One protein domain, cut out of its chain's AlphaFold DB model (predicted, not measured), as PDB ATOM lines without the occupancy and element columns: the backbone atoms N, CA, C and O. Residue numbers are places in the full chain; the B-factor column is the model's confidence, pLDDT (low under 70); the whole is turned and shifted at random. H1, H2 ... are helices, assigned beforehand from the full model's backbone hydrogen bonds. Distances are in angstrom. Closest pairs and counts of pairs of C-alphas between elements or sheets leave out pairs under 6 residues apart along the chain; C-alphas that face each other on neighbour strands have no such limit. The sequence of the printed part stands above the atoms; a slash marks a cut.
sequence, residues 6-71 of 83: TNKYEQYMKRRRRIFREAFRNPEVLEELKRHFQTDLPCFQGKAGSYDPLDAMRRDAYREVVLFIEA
ATOM      1  N   THR A   6     -30.443  10.863  24.710       67.88
ATOM      2  CA  THR A   6     -30.251  10.777  23.253       67.88
ATOM      3  C   THR A   6     -31.184  11.737  22.512       67.88
ATOM      4  O   THR A   6     -30.767  12.461  21.608       67.88
ATOM      5  N   ASN A   7     -32.429  11.865  22.981       83.81
ATOM      6  CA  ASN A   7     -33.432  12.741  22.379       83.81
ATOM      7  C   ASN A   7     -33.067  14.232  22.552       83.81
ATOM      8  O   ASN A   7     -33.203  15.027  21.622       83.81
ATOM      9  N   LYS A   8     -32.511  14.626  23.709       88.62
ATOM     10  CA  LYS A   8     -32.086  16.021  23.948       88.62
ATOM     11  C   LYS A   8     -30.892  16.424  23.083       88.62
ATOM     12  O   LYS A   8     -30.895  17.519  22.519       88.62
ATOM     13  N   TYR A   9     -29.895  15.547  22.959       89.50
ATOM     14  CA  TYR A   9     -28.735  15.790  22.102       89.50
ATOM     15  C   TYR A   9     -29.150  15.960  20.636       89.50
ATOM     16  O   TYR A   9     -28.758  16.927  19.978       89.50
ATOM     17  N   GLU A  10     -30.008  15.072  20.133       92.44
ATOM     18  CA  GLU A  10     -30.504  15.163  18.762       92.44
ATOM     19  C   GLU A  10     -31.297  16.443  18.502       92.44
ATOM     20  O   GLU A  10     -31.092  17.094  17.473       92.44
ATOM     21  N   GLN A  11     -32.186  16.831  19.422       92.75
ATOM     22  CA  GLN A  11     -32.937  18.083  19.318       92.75
ATOM     23  C   GLN A  11     -32.003  19.297  19.291       92.75
ATOM     24  O   GLN A  11     -32.161  20.185  18.448       92.75
ATOM     25  N   TYR A  12     -30.992  19.312  20.163       93.12
ATOM     26  CA  TYR A  12     -29.980  20.361  20.199       93.12
ATOM     27  C   TYR A  12     -29.211  20.450  18.873       93.12
ATOM     28  O   TYR A  12     -29.094  21.531  18.289       93.12
ATOM     29  N   MET A  13     -28.767  19.316  18.330       93.19
ATOM     30  CA  MET A  13     -28.048  19.280  17.055       93.19
ATOM     31  C   MET A  13     -28.933  19.655  15.861       93.19
ATOM     32  O   MET A  13     -28.484  20.368  14.962       93.19
ATOM     33  N   LYS A  14     -30.210  19.252  15.861       94.38
ATOM     34  CA  LYS A  14     -31.199  19.697  14.863       94.38
ATOM     35  C   LYS A  14     -31.369  21.217  14.898       94.38
ATOM     36  O   LYS A  14     -31.345  21.846  13.841       94.38
ATOM     37  N   ARG A  15     -31.472  21.814  16.091       94.12
ATOM     38  CA  ARG A  15     -31.555  23.273  16.257       94.12
ATOM     39  C   ARG A  15     -30.299  23.970  15.731       94.12
ATOM     40  O   ARG A  15     -30.433  24.911  14.955       94.12
ATOM     41  N   ARG A  16     -29.103  23.488  16.084       92.75
ATOM     42  CA  ARG A  16     -27.826  24.052  15.601       92.75
ATOM     43  C   ARG A  16     -27.720  24.038  14.081       92.75
ATOM     44  O   ARG A  16     -27.457  25.074  13.485       92.75
ATOM     45  N   ARG A  17     -28.003  22.896  13.446       93.38
ATOM     46  CA  ARG A  17     -28.000  22.774  11.977       93.38
ATOM     47  C   ARG A  17     -29.037  23.672  11.306       93.38
ATOM     48  O   ARG A  17     -28.820  24.121  10.186       93.38
ATOM     49  N   ARG A  18     -30.182  23.917  11.952       95.31
ATOM     50  CA  ARG A  18     -31.181  24.865  11.443       95.31
ATOM     51  C   ARG A  18     -30.643  26.295  11.463       95.31
ATOM     52  O   ARG A  18     -30.718  26.943  10.434       95.31
ATOM     53  N   ILE A  19     -30.079  26.739  12.587       94.06
ATOM     54  CA  ILE A  19     -29.503  28.088  12.726       94.06
ATOM     55  C   ILE A  19     -28.368  28.296  11.718       94.06
ATOM     56  O   ILE A  19     -28.364  29.294  11.012       94.06
ATOM     57  N   PHE A  20     -27.464  27.321  11.592       92.62
ATOM     58  CA  PHE A  20     -26.369  27.386  10.622       92.62
ATOM     59  C   PHE A  20     -26.873  27.560   9.183       92.62
ATOM     60  O   PHE A  20     -26.387  28.422   8.469       92.62
ATOM     61  N   ARG A  21     -27.890  26.793   8.764       93.25
ATOM     62  CA  ARG A  21     -28.493  26.947   7.427       93.25
ATOM     63  C   ARG A  21     -29.195  28.289   7.235       93.25
ATOM     64  O   ARG A  21     -29.190  28.808   6.127       93.25
ATOM     65  N   GLU A  22     -29.817  28.813   8.286       95.06
ATOM     66  CA  GLU A  22     -30.510  30.102   8.240       95.06
ATOM     67  C   GLU A  22     -29.530  31.266   8.064       95.06
ATOM     68  O   GLU A  22     -29.831  32.202   7.332       95.06
ATOM     69  N   ALA A  23     -28.334  31.173   8.652       94.25
ATOM     70  CA  ALA A  23     -27.300  32.198   8.530       94.25
ATOM     71  C   ALA A  23     -26.894  32.486   7.071       94.25
ATOM     72  O   ALA A  23     -26.590  33.627   6.759       94.25
ATOM     73  N   PHE A  24     -26.968  31.500   6.166       92.50
ATOM     74  CA  PHE A  24     -26.713  31.699   4.726       92.50
ATOM     75  C   PHE A  24     -27.816  32.473   3.992       92.50
ATOM     76  O   PHE A  24     -27.630  32.875   2.848       92.50
ATOM     77  N   ARG A  25     -29.007  32.592   4.585       91.25
ATOM     78  CA  ARG A  25     -30.205  33.150   3.933       91.25
ATOM     79  C   ARG A  25     -30.678  34.438   4.587       91.25
ATOM     80  O   ARG A  25     -31.367  35.223   3.945       91.25
ATOM     81  N   ASN A  26     -30.342  34.625   5.858       92.69
ATOM     82  CA  ASN A  26     -30.777  35.745   6.663       92.69
ATOM     83  C   ASN A  26     -29.558  36.431   7.309       92.69
ATOM     84  O   ASN A  26     -29.014  35.903   8.286       92.69
ATOM     85  N   PRO A  27     -29.160  37.614   6.806       90.81
ATOM     86  CA  PRO A  27     -28.050  38.382   7.363       90.81
ATOM     87  C   PRO A  27     -28.205  38.704   8.854       90.81
ATOM     88  O   PRO A  27     -27.213  38.711   9.570       90.81
ATOM     89  N   GLU A  28     -29.425  38.898   9.366       94.50
ATOM     90  CA  GLU A  28     -29.640  39.183  10.794       94.50
ATOM     91  C   GLU A  28     -29.240  37.998  11.681       94.50
ATOM     92  O   GLU A  28     -28.721  38.182  12.782       94.50
ATOM     93  N   VAL A  29     -29.440  36.767  11.196       94.88
ATOM     94  CA  VAL A  29     -29.008  35.560  11.914       94.88
ATOM     95  C   VAL A  29     -27.487  35.453  11.911       94.88
ATOM     96  O   VAL A  29     -26.913  35.073  12.930       94.88
ATOM     97  N   LEU A  30     -26.829  35.804  10.804       94.75
ATOM     98  CA  LEU A  30     -25.370  35.853  10.744       94.75
ATOM     99  C   LEU A  30     -24.806  36.920  11.695       94.75
ATOM    100  O   LEU A  30     -23.893  36.622  12.461       94.75
ATOM    101  N   GLU A  31     -25.389  38.117  11.714       95.00
ATOM    102  CA  GLU A  31     -25.002  39.195  12.633       95.00
ATOM    103  C   GLU A  31     -25.188  38.805  14.104       95.00
ATOM    104  O   GLU A  31     -24.321  39.064  14.939       95.00
ATOM    105  N   GLU A  32     -26.274  38.110  14.443       95.94
ATOM    106  CA  GLU A  32     -26.467  37.605  15.803       95.94
ATOM    107  C   GLU A  32     -25.421  36.539  16.173       95.94
ATOM    108  O   GLU A  32     -24.928  36.523  17.302       95.94
ATOM    109  N   LEU A  33     -25.014  35.675  15.232       94.38
ATOM    110  CA  LEU A  33     -23.925  34.717  15.463       94.38
ATOM    111  C   LEU A  33     -22.584  35.426  15.686       94.38
ATOM    112  O   LEU A  33     -21.865  35.057  16.619       94.38
ATOM    113  N   LYS A  34     -22.272  36.462  14.895       94.94
ATOM    114  CA  LYS A  34     -21.070  37.289  15.079       94.94
ATOM    115  C   LYS A  34     -21.035  37.938  16.452       94.94
ATOM    116  O   LYS A  34     -20.009  37.884  17.125       94.94
ATOM    117  N   ARG A  35     -22.164  38.488  16.911       95.38
ATOM    118  CA  ARG A  35     -22.301  39.076  18.253       95.38
ATOM    119  C   ARG A  35     -22.153  38.034  19.352       95.38
ATOM    120  O   ARG A  35     -21.412  38.259  20.306       95.38
ATOM    121  N   HIS A  36     -22.826  36.893  19.217       93.38
ATOM    122  CA  HIS A  36     -22.829  35.838  20.228       93.38
ATOM    123  C   HIS A  36     -21.442  35.216  20.427       93.38
ATOM    124  O   HIS A  36     -21.003  35.034  21.561       93.38
ATOM    125  N   PHE A  37     -20.745  34.912  19.331       92.56
ATOM    126  CA  PHE A  37     -19.384  34.365  19.361       92.56
ATOM    127  C   PHE A  37     -18.303  35.446  19.360       92.56
ATOM    128  O   PHE A  37     -17.119  35.126  19.462       92.56
ATOM    129  N   GLN A  38     -18.714  36.715  19.283       92.56
ATOM    130  CA  GLN A  38     -17.856  37.891  19.298       92.56
ATOM    131  C   GLN A  38     -16.690  37.775  18.294       92.56
ATOM    132  O   GLN A  38     -15.527  38.022  18.636       92.56
ATOM    133  N   THR A  39     -16.998  37.350  17.069       93.75
ATOM    134  CA  THR A  39     -16.009  37.020  16.025       93.75
ATOM    135  C   THR A  39     -15.292  38.241  15.458       93.75
ATOM    136  O   THR A  39     -14.207  38.105  14.897       93.75
ATOM    137  N   ASP A  40     -15.862  39.433  15.651       90.50
ATOM    138  CA  ASP A  40     -15.266  40.706  15.229       90.50
ATOM    139  C   ASP A  40     -14.151  41.177  16.170       90.50
ATOM    140  O   ASP A  40     -13.335  42.029  15.812       90.50
ATOM    141  N   LEU A  41     -14.088  40.625  17.383       88.50
ATOM    142  CA  LEU A  41     -13.054  40.983  18.341       88.50
ATOM    143  C   LEU A  41     -11.765  40.174  18.094       88.50
ATOM    144  O   LEU A  41     -11.831  39.035  17.624       88.50
ATOM    145  N   PRO A  42     -10.582  40.707  18.456       87.88
ATOM    146  CA  PRO A  42      -9.338  39.942  18.404       87.88
ATOM    147  C   PRO A  42      -9.425  38.643  19.219       87.88
ATOM    148  O   PRO A  42     -10.020  38.632  20.298       87.88
ATOM    149  N   CYS A  43      -8.798  37.566  18.729       86.38
ATOM    150  CA  CYS A  43      -8.752  36.266  19.414       86.38
ATOM    151  C   CYS A  43      -8.028  36.356  20.764       86.38
ATOM    152  O   CYS A  43      -8.497  35.818  21.764       86.38
ATOM    153  N   PHE A  44      -6.921  37.098  20.813       85.81
ATOM    154  CA  PHE A  44      -6.158  37.340  22.034       85.81
ATOM    155  C   PHE A  44      -6.550  38.689  22.636       85.81
ATOM    156  O   PHE A  44      -6.072  39.737  22.205       85.81
ATOM    157  N   GLN A  45      -7.443  38.662  23.623       81.56
ATOM    158  CA  GLN A  45      -7.891  39.860  24.333       81.56
ATOM    159  C   GLN A  45      -7.152  40.030  25.659       81.56
ATOM    160  O   GLN A  45      -6.944  39.071  26.400       81.56
ATOM    161  N   GLY A  46      -6.804  41.271  25.994       81.12
ATOM    162  CA  GLY A  46      -6.103  41.593  27.235       81.12
ATOM    163  C   GLY A  46      -4.582  41.560  27.092       81.12
ATOM    164  O   GLY A  46      -4.032  41.798  26.019       81.12
ATOM    165  N   LYS A  47      -3.883  41.338  28.208       83.12
ATOM    166  CA  LYS A  47      -2.419  41.367  28.255       83.12
ATOM    167  C   LYS A  47      -1.848  40.029  27.776       83.12
ATOM    168  O   LYS A  47      -2.443  38.972  27.972       83.12
ATOM    169  N   ALA A  48      -0.656  40.058  27.184       80.56
ATOM    170  CA  ALA A  48       0.075  38.834  26.867       80.56
ATOM    171  C   ALA A  48       0.199  37.941  28.120       80.56
ATOM    172  O   ALA A  48       0.614  38.411  29.181       80.56
ATOM    173  N   GLY A  49      -0.205  36.674  27.992       80.44
ATOM    174  CA  GLY A  49      -0.232  35.706  29.091       80.44
ATOM    175  C   GLY A  49      -1.465  35.762  30.004       80.44
ATOM    176  O   GLY A  49      -1.523  34.980  30.946       80.44
ATOM    177  N   SER A  50      -2.442  36.647  29.755       86.56
ATOM    178  CA  SER A  50      -3.664  36.755  30.574       86.56
ATOM    179  C   SER A  50      -4.949  36.295  29.883       86.56
ATOM    180  O   SER A  50      -6.003  36.323  30.512       86.56
ATOM    181  N   TYR A  51      -4.902  35.945  28.597       85.19
ATOM    182  CA  TYR A  51      -6.075  35.467  27.865       85.19
ATOM    183  C   TYR A  51      -6.318  33.974  28.121       85.19
ATOM    184  O   TYR A  51      -5.374  33.218  28.346       85.19
ATOM    185  N   ASP A  52      -7.579  33.543  28.041       89.25
ATOM    186  CA  ASP A  52      -7.923  32.119  28.018       89.25
ATOM    187  C   ASP A  52      -7.628  31.553  26.614       89.25
ATOM    188  O   ASP A  52      -8.296  31.940  25.647       89.25
ATOM    189  N   PRO A  53      -6.645  30.647  26.457       89.38
ATOM    190  CA  PRO A  53      -6.312  30.079  25.154       89.38
ATOM    191  C   PRO A  53      -7.467  29.274  24.539       89.38
ATOM    192  O   PRO A  53      -7.575  29.221  23.314       89.38
ATOM    193  N   LEU A  54      -8.361  28.686  25.345       90.62
ATOM    194  CA  LEU A  54      -9.538  27.979  24.830       90.62
ATOM    195  C   LEU A  54     -10.621  28.940  24.343       90.62
ATOM    196  O   LEU A  54     -11.373  28.593  23.432       90.62
ATOM    197  N   ASP A  55     -10.744  30.123  24.943       89.12
ATOM    198  CA  ASP A  55     -11.629  31.168  24.419       89.12
ATOM    199  C   ASP A  55     -11.099  31.717  23.090       89.12
ATOM    200  O   ASP A  55     -11.840  31.770  22.109       89.12
ATOM    201  N   ALA A  56      -9.795  32.003  23.024       89.94
ATOM    202  CA  ALA A  56      -9.135  32.465  21.805       89.94
ATOM    203  C   ALA A  56      -9.309  31.468  20.646       89.94
ATOM    204  O   ALA A  56      -9.750  31.856  19.567       89.94
ATOM    205  N   MET A  57      -9.048  30.175  20.885       92.31
ATOM    206  CA  MET A  57      -9.224  29.115  19.882       92.31
ATOM    207  C   MET A  57     -10.684  28.972  19.434       92.31
ATOM    208  O   MET A  57     -10.957  28.792  18.249       92.31
ATOM    209  N   ARG A  58     -11.647  29.040  20.367       92.19
ATOM    210  CA  ARG A  58     -13.075  28.950  20.024       92.19
ATOM    211  C   ARG A  58     -13.506  30.117  19.150       92.19
ATOM    212  O   ARG A  58     -14.185  29.895  18.152       92.19
ATOM    213  N   ARG A  59     -13.108  31.337  19.509       93.25
ATOM    214  CA  ARG A  59     -13.416  32.545  18.738       93.25
ATOM    215  C   ARG A  59     -12.843  32.469  17.331       93.25
ATOM    216  O   ARG A  59     -13.570  32.749  16.387       93.25
ATOM    217  N   ASP A  60     -11.593  32.034  17.207       94.56
ATOM    218  CA  ASP A  60     -10.920  31.844  15.920       94.56
ATOM    219  C   ASP A  60     -11.674  30.839  15.033       94.56
ATOM    220  O   ASP A  60     -12.045  31.149  13.903       94.56
ATOM    221  N   ALA A  61     -12.050  29.686  15.595       94.81
ATOM    222  CA  ALA A  61     -12.831  28.678  14.881       94.81
ATOM    223  C   ALA A  61     -14.216  29.190  14.441       94.81
ATOM    224  O   ALA A  61     -14.673  28.879  13.341       94.81
ATOM    225  N   TYR A  62     -14.909  29.970  15.278       94.75
ATOM    226  CA  TYR A  62     -16.193  30.566  14.892       94.75
ATOM    227  C   TYR A  62     -16.034  31.677  13.855       94.75
ATOM    228  O   TYR A  62     -16.891  31.804  12.980       94.75
ATOM    229  N   ARG A  63     -14.946  32.450  13.925       95.44
ATOM    230  CA  ARG A  63     -14.625  33.491  12.949       95.44
ATOM    231  C   ARG A  63     -14.417  32.894  11.563       95.44
ATOM    232  O   ARG A  63     -14.989  33.419  10.619       95.44
ATOM    233  N   GLU A  64     -13.706  31.776  11.452       95.06
ATOM    234  CA  GLU A  64     -13.522  31.084  10.169       95.06
ATOM    235  C   GLU A  64     -14.859  30.648   9.552       95.06
ATOM    236  O   GLU A  64     -15.110  30.835   8.365       95.06
ATOM    237  N   VAL A  65     -15.779  30.136  10.376       93.50
ATOM    238  CA  VAL A  65     -17.121  29.761   9.907       93.50
ATOM    239  C   VAL A  65     -17.915  30.980   9.433       93.50
ATOM    240  O   VAL A  65     -18.610  30.890   8.424       93.50
ATOM    241  N   VAL A  66     -17.830  32.110  10.140       94.12
ATOM    242  CA  VAL A  66     -18.467  33.368   9.719       94.12
ATOM    243  C   VAL A  66     -17.885  33.844   8.392       94.12
ATOM    244  O   VAL A  66     -18.659  34.096   7.476       94.12
ATOM    245  N   LEU A  67     -16.555  33.892   8.269       92.69
ATOM    246  CA  LEU A  67     -15.870  34.302   7.042       92.69
ATOM    247  C   LEU A  67     -16.254  33.409   5.861       92.69
ATOM    248  O   LEU A  67     -16.507  33.915   4.777       92.69
ATOM    249  N   PHE A  68     -16.378  32.098   6.072       93.06
ATOM    250  CA  PHE A  68     -16.874  31.181   5.048       93.06
ATOM    251  C   PHE A  68     -18.313  31.504   4.621       93.06
ATOM    252  O   PHE A  68     -18.612  31.522   3.430       93.06
ATOM    253  N   ILE A  69     -19.216  31.768   5.572       92.62
ATOM    254  CA  ILE A  69     -20.603  32.134   5.252       92.62
ATOM    255  C   ILE A  69     -20.639  33.464   4.490       92.62
ATOM    256  O   ILE A  69     -21.320  33.553   3.474       92.62
ATOM    257  N   GLU A  70     -19.897  34.473   4.949       91.56
ATOM    258  CA  GLU A  70     -19.783  35.774   4.283       91.56
ATOM    259  C   GLU A  70     -19.201  35.645   2.884       91.56
ATOM    260  O   GLU A  70     -19.735  36.246   1.958       91.56
ATOM    261  N   ALA A  71     -18.160  34.826   2.718       89.88
ATOM    262  CA  ALA A  71     -17.598  34.514   1.419       89.88
ATOM    263  C   ALA A  71     -18.669  33.886   0.534       89.88
ATOM    264  O   ALA A  71     -18.912  34.409  -0.532       89.88
TER     265      ALA A  71
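What this domain is: This is residues 6 to 71 of the 83 residues of an uncharacterized protein of Akkermansia muciniphila CAG:154 (UniProt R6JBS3). The model is a helical hairpin, H2 and H3 side by side and running opposite ways, with a third helix, H1, set at a slant to one end of it; H1 and H2 make a corner, and residues 6 to 18 of H1 stick out free. At the end of the hairpin away from H1, a long loop of residues 38 to 52 joins H2 to H3. The printed part has 66 residues, with three named helices in the order H1, H2, H3 and no named strand; the class is all helix. The whole is loose, with a radius of gyration of the C-alphas of 14.0 A, and its outline is flat, spanning 41 by 32 by 15 A.

Where its parts are: H1 is residues 6 to 23, 26.2 A from first to last C-alpha, and begins at C-alpha 6, (-30.251, 10.777, 23.253). After a tight link of 3 residues comes H2, residues 27 to 37, 15.3 A long, which ends at C-alpha 37, (-19.384, 34.365, 19.361). A long link of 15 residues leads to H3, residues 53 to 71, 26.7 A long, which ends at C-alpha 71, (-17.598, 34.514, 1.419). H3 is the longest helix by residues, with 19.

How they stand to each other: H1 and H2 touch only at the corner by their link, where the closest C-alphas, those of Ala 23 and Leu 30, are 4.7 A apart. H1 touches H2 with residues 19 to 23 alone. Their lines stand at a steep tilt of 57 degrees, opposite ways. H2 and H3 form a helical hairpin: they touch at a shallow tilt of 12 degrees, opposite ways, and their closest C-alphas, those of Phe 37 and Arg 59, are 6.3 A apart. H3 touches H2 with residues 59 to 66 alone. H1 and H3 are close but not clearly touching; their closest C-alphas, those of Ala 23 and Ile 69, are 7.5 A apart. They run the same way at a steep tilt of 50 degrees. In H1, H2 and H3 every O i to N i+4 pair is within hydrogen-bond range.

The domain as a whole: The two C-alphas farthest apart, those of Asn 7 and Ala 48, are 42.7 A apart. Without residues 6 to 18, which stand free, the body has 53 residues and spans 39 by 16 by 15 A. The printed part has no cut. The C-alphas of residues 38 to 52, the long link, lie 7 to 24 A from the mean of the C-alphas. The mean pLDDT of the printed part is 91.0, and one printed residue, Thr 6, is under 70.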